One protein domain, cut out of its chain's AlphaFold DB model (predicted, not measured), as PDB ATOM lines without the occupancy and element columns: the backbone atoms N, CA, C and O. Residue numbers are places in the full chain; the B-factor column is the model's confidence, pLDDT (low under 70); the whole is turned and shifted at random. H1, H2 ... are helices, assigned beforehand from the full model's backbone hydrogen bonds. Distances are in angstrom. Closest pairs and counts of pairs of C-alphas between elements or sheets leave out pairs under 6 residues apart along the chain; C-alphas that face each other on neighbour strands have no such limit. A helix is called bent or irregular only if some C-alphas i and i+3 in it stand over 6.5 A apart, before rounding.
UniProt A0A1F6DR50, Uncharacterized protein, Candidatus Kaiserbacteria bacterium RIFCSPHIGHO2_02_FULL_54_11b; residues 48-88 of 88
ATOM      1  N   VAL A  48       3.365  26.364  10.216       83.50
ATOM      2  CA  VAL A  48       4.420  27.222   9.648       83.50
ATOM      3  C   VAL A  48       3.857  28.319   8.736       83.50
ATOM      4  O   VAL A  48       4.340  29.448   8.758       83.50
ATOM      5  N   LYS A  49       2.800  28.028   7.966       84.00
ATOM      6  CA  LYS A  49       2.163  29.024   7.088       84.00
ATOM      7  C   LYS A  49       1.511  30.150   7.888       84.00
ATOM      8  O   LYS A  49       1.610  31.307   7.494       84.00
ATOM      9  N   LEU A  50       0.869  29.814   9.007       86.62
ATOM     10  CA  LEU A  50       0.269  30.799   9.905       86.62
ATOM     11  C   LEU A  50       1.341  31.665  10.576       86.62
ATOM     12  O   LEU A  50       1.172  32.878  10.648       86.62
ATOM     13  N   ILE A  51       2.451  31.062  11.012       85.44
ATOM     14  CA  ILE A  51       3.589  31.808  11.570       85.44
ATOM     15  C   ILE A  51       4.134  32.804  10.542       85.44
ATOM     16  O   ILE A  51       4.345  33.970  10.874       85.44
ATOM     17  N   GLN A  52       4.336  32.365   9.295       88.69
ATOM     18  CA  GLN A  52       4.846  33.234   8.237       88.69
ATOM     19  C   GLN A  52       3.887  34.395   7.958       88.69
ATOM     20  O   GLN A  52       4.312  35.544   7.975       88.69
ATOM     21  N   ALA A  53       2.591  34.112   7.807       91.50
ATOM     22  CA  ALA A  53       1.580  35.146   7.596       91.50
ATOM     23  C   ALA A  53       1.532  36.159   8.753       91.50
ATOM     24  O   ALA A  53       1.480  37.364   8.519       91.50
ATOM     25  N   ALA A  54       1.602  35.691  10.003       90.50
ATOM     26  CA  ALA A  54       1.632  36.569  11.170       90.50
ATOM     27  C   ALA A  54       2.889  37.456  11.194       90.50
ATOM     28  O   ALA A  54       2.813  38.627  11.569       90.50
ATOM     29  N   ARG A  55       4.043  36.914  10.782       90.81
ATOM     30  CA  ARG A  55       5.297  37.669  10.673       90.81
ATOM     31  C   ARG A  55       5.212  38.743   9.594       90.81
ATOM     32  O   ARG A  55       5.621  39.871   9.854       90.81
ATOM     33  N   ASP A  56       4.693  38.400   8.423       95.69
ATOM     34  CA  ASP A  56       4.584  39.326   7.295       95.69
ATOM     35  C   ASP A  56       3.646  40.493   7.641       95.69
ATOM     36  O   ASP A  56       3.993  41.655   7.422       95.69
ATOM     37  N   GLU A  57       2.514  40.205   8.290       95.25
ATOM     38  CA  GLU A  57       1.582  41.231   8.771       95.25
ATOM     39  C   GLU A  57       2.224  42.132   9.834       95.25
ATOM     40  O   GLU A  57       2.124  43.356   9.766       95.25
ATOM     41  N   ALA A  58       2.950  41.551  10.796       93.69
ATOM     42  CA  ALA A  58       3.657  42.331  11.807       93.69
ATOM     43  C   ALA A  58       4.713  43.262  11.184       93.69
ATOM     44  O   ALA A  58       4.873  44.399  11.627       93.69
ATOM     45  N   GLN A  59       5.416  42.808  10.142       94.81
ATOM     46  CA  GLN A  59       6.379  43.635   9.414       94.81
ATOM     47  C   GLN A  59       5.699  44.781   8.665       94.81
ATOM     48  O   GLN A  59       6.160  45.917   8.761       94.81
ATOM     49  N   ALA A  60       4.600  44.503   7.960       96.38
ATOM     50  CA  ALA A  60       3.825  45.522   7.262       96.38
ATOM     51  C   ALA A  60       3.277  46.577   8.235       96.38
ATOM     52  O   ALA A  60       3.405  47.777   7.992       96.38
ATOM     53  N   LEU A  61       2.746  46.135   9.376       95.44
ATOM     54  CA  LEU A  61       2.235  47.011  10.424       95.44
ATOM     55  C   LEU A  61       3.315  47.960  10.952       95.44
ATOM     56  O   LEU A  61       3.087  49.164  11.023       95.44
ATOM     57  N   ILE A  62       4.498  47.437  11.284       93.88
ATOM     58  CA  ILE A  62       5.608  48.245  11.808       93.88
ATOM     59  C   ILE A  62       6.202  49.163  10.736       93.88
ATOM     60  O   ILE A  62       6.633  50.266  11.059       93.88
ATOM     61  N   ALA A  63       6.209  48.753   9.465       95.25
ATOM     62  CA  ALA A  63       6.637  49.620   8.370       95.25
ATOM     63  C   ALA A  63       5.718  50.845   8.212       95.25
ATOM     64  O   ALA A  63       6.198  51.936   7.906       95.25
ATOM     65  N   CYS A  64       4.414  50.671   8.444       95.00
ATOM     66  CA  CYS A  64       3.418  51.738   8.354       95.00
ATOM     67  C   CYS A  64       3.317  52.591   9.630       95.00
ATOM     68  O   CYS A  64       3.193  53.811   9.540       95.00
ATOM     69  N   ASP A  65       3.357  51.972  10.811       95.06
ATOM     70  CA  ASP A  65       3.231  52.632  12.117       95.06
ATOM     71  C   ASP A  65       4.290  52.085  13.095       95.06
ATOM     72  O   ASP A  65       3.991  51.234  13.941       95.06
ATOM     73  N   PRO A  66       5.546  52.567  13.002       92.88
ATOM     74  CA  PRO A  66       6.652  52.065  13.819       92.88
ATOM     75  C   PRO A  66       6.436  52.234  15.324       92.88
ATOM     76  O   PRO A  66       7.005  51.502  16.132       92.88
ATOM     77  N   THR A  67       5.634  53.225  15.711       92.69
ATOM     78  CA  THR A  67       5.321  53.542  17.105       92.69
ATOM     79  C   THR A  67       4.056  52.846  17.600       92.69
ATOM     80  O   THR A  67       3.745  52.951  18.786       92.69
ATOM     81  N   LEU A  68       3.343  52.124  16.724       94.06
ATOM     82  CA  LEU A  68       2.051  51.496  17.008       94.06
ATOM     83  C   LEU A  68       1.039  52.490  17.609       94.06
ATOM     84  O   LEU A  68       0.234  52.131  18.472       94.06
ATOM     85  N   SER A  69       1.082  53.746  17.160       92.88
ATOM     86  CA  SER A  69       0.272  54.855  17.683       92.88
ATOM     87  C   SER A  69      -1.223  54.579  17.570       92.88
ATOM     88  O   SER A  69      -1.996  54.926  18.462       92.88
ATOM     89  N   ASN A  70      -1.628  53.915  16.486       93.38
ATOM     90  CA  ASN A  70      -3.020  53.543  16.245       93.38
ATOM     91  C   ASN A  70      -3.446  52.281  17.020       93.38
ATOM     92  O   ASN A  70      -4.629  51.946  17.058       93.38
ATOM     93  N   TYR A  71      -2.501  51.589  17.668       94.69
ATOM     94  CA  TYR A  71      -2.707  50.303  18.336       94.69
ATOM     95  C   TYR A  71      -2.164  50.321  19.778       94.69
ATOM     96  O   TYR A  71      -1.247  49.565  20.112       94.69
ATOM     97  N   PRO A  72      -2.750  51.120  20.691       93.25
ATOM     98  CA  PRO A  72      -2.212  51.332  22.039       93.25
ATOM     99  C   PRO A  72      -2.122  50.051  22.884       93.25
ATOM    100  O   PRO A  72      -1.189  49.883  23.670       93.25
ATOM    101  N   ALA A  73      -3.056  49.110  22.709       94.62
ATOM    102  CA  ALA A  73      -3.000  47.814  23.386       94.62
ATOM    103  C   ALA A  73      -1.802  46.970  22.915       94.62
ATOM    104  O   ALA A  73      -1.126  46.339  23.731       94.62
ATOM    105  N   LEU A  74      -1.514  46.996  21.610       92.25
ATOM    106  CA  LEU A  74      -0.381  46.287  21.027       92.25
ATOM    107  C   LEU A  74       0.939  46.951  21.431       92.25
ATOM    108  O   LEU A  74       1.850  46.253  21.867       92.25
ATOM    109  N   ALA A  75       1.006  48.285  21.402       92.69
ATOM    110  CA  ALA A  75       2.154  49.050  21.884       92.69
ATOM    111  C   ALA A  75       2.503  48.689  23.340       92.69
ATOM    112  O   ALA A  75       3.653  48.372  23.653       92.69
ATOM    113  N   LYS A  76       1.495  48.639  24.224       92.81
ATOM    114  CA  LYS A  76       1.667  48.212  25.621       92.81
ATOM    115  C   LYS A  76       2.161  46.767  25.727       92.81
ATOM    116  O   LYS A  76       3.046  46.478  26.530       92.81
ATOM    117  N   ARG A  77       1.617  45.850  24.919       90.19
ATOM    118  CA  ARG A  77       2.047  44.443  24.913       90.19
ATOM    119  C   ARG A  77       3.503  44.295  24.476       90.19
ATOM    120  O   ARG A  77       4.234  43.555  25.125       90.19
ATOM    121  N   VAL A  78       3.922  44.999  23.424       88.94
ATOM    122  CA  VAL A  78       5.310  44.995  22.936       88.94
ATOM    123  C   VAL A  78       6.262  45.555  23.997       88.94
ATOM    124  O   VAL A  78       7.303  44.955  24.260       88.94
ATOM    125  N   ALA A  79       5.885  46.651  24.661       87.62
ATOM    126  CA  ALA A  79       6.669  47.225  25.754       87.62
ATOM    127  C   ALA A  79       6.858  46.240  26.924       87.62
ATOM    128  O   ALA A  79       7.974  46.081  27.415       87.62
ATOM    129  N   ASN A  80       5.796  45.530  27.323       86.38
ATOM    130  CA  ASN A  80       5.855  44.532  28.394       86.38
ATOM    131  C   ASN A  80       6.680  43.297  27.999       86.38
ATOM    132  O   ASN A  80       7.520  42.848  28.772       86.38
ATOM    133  N   ALA A  81       6.492  42.779  26.781       79.06
ATOM    134  CA  ALA A  81       7.237  41.617  26.292       79.06
ATOM    135  C   ALA A  81       8.752  41.875  26.281       79.06
ATOM    136  O   ALA A  81       9.540  40.986  26.591       79.06
ATOM    137  N   ARG A  82       9.168  43.114  25.989       69.69
ATOM    138  CA  ARG A  82      10.577  43.520  26.051       69.69
ATOM    139  C   ARG A  82      11.151  43.426  27.469       69.69
ATOM    140  O   ARG A  82      12.323  43.108  27.610       69.69
ATOM    141  N   GLN A  83      10.353  43.679  28.506       64.12
ATOM    142  CA  GLN A  83      10.789  43.530  29.900       64.12
ATOM    143  C   GLN A  83      10.901  42.056  30.306       64.12
ATOM    144  O   GLN A  83      11.860  41.684  30.970       64.12
ATOM    145  N   GLU A  84       9.967  41.215  29.859       66.25
ATOM    146  CA  GLU A  84       9.975  39.770  30.134       66.25
ATOM    147  C   GLU A  84      11.156  39.052  29.451       66.25
ATOM    148  O   GLU A  84      11.743  38.145  30.030       66.25
ATOM    149  N   LEU A  85      11.549  39.486  28.246       56.47
ATOM    150  CA  LEU A  85      12.687  38.935  27.492       56.47
ATOM    151  C   LEU A  85      14.064  39.372  28.022       56.47
ATOM    152  O   LEU A  85      15.057  38.711  27.732       56.47
ATOM    153  N   HIS A  86      14.136  40.481  28.763       52.62
ATOM    154  CA  HIS A  86      15.376  41.011  29.348       52.62
ATOM    155  C   HIS A  86      15.520  40.709  30.851       52.62
ATOM    156  O   HIS A  86      16.412  41.261  31.492       52.62
ATOM    157  N   GLY A  87      14.660  39.859  31.415       42.44
ATOM    158  CA  GLY A  87      14.791  39.375  32.787       42.44
ATOM    159  C   GLY A  87      15.742  38.180  32.892       42.44
ATOM    160  O   GLY A  87      15.273  37.045  32.931       42.44
ATOM    161  N   GLU A  88      17.048  38.452  32.974       39.47
ATOM    162  CA  GLU A  88      18.027  37.636  33.717       39.47
ATOM    163  C   GLU A  88      18.647  38.481  34.836       39.47
ATOM    164  O   GLU A  88      18.982  39.660  34.570       39.47
TER     165      GLU A  88
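What this domain is: This is residues 48 to 88 of the 88 residues of an uncharacterized protein of Candidatus Kaiserbacteria bacterium RIFCSPHIGHO2_02_FULL_54_11b (UniProt A0A1F6DR50). Two helices make an open V, with the loop of residues 65 to 71 at its apex and no packing of one helix on the other. H1, the longer arm, runs toward the apex, and H2 leads away from it, so that the two arms spread and both stick out, with residues 48 to 60 of H1 and residues 79 to 88 standing free. The printed part has 41 residues with two named helices, H1 then H2, and no named strand; the class is all helix. It is loose, with a radius of gyration of the C-alphas of 11.9 A, and flat, with spans of 31 by 27 by 14 A.

How they stand to each other: H1, residues 48 to 64, is the longest helix, and its N-to-C direction is (0.10, 1.00, 0.01). A short link of 7 residues joins it to H2, residues 72 to 85, whose N-to-C direction is (0.77, -0.50, 0.39). H1 and H2 are apart, with no C-alpha of the one within 8 A of the other. In H1 every O i to N i+4 pair is within hydrogen-bond range; in H2 9 of 10 are.

Where its parts are: H1 measures 24.6 A from C-alpha 48 at (4.420, 27.222, 9.648) to C-alpha 64 at (3.418, 51.738, 8.354). H2 measures 20.1 A from C-alpha 72 to C-alpha 85, the latter at (12.687, 38.935, 27.492). Neither helix is bent.

The domain as a whole: The C-alphas of Cys 64 and Glu 88 are the two farthest apart, at 32.5 A. The first and last printed C-alphas, of Val 48 and Glu 88, are 29.5 A apart. The printed part has no cut and ends at the chain's last residue. The mean pLDDT of the printed part is 85.4; residues 82 to 88 are under 70.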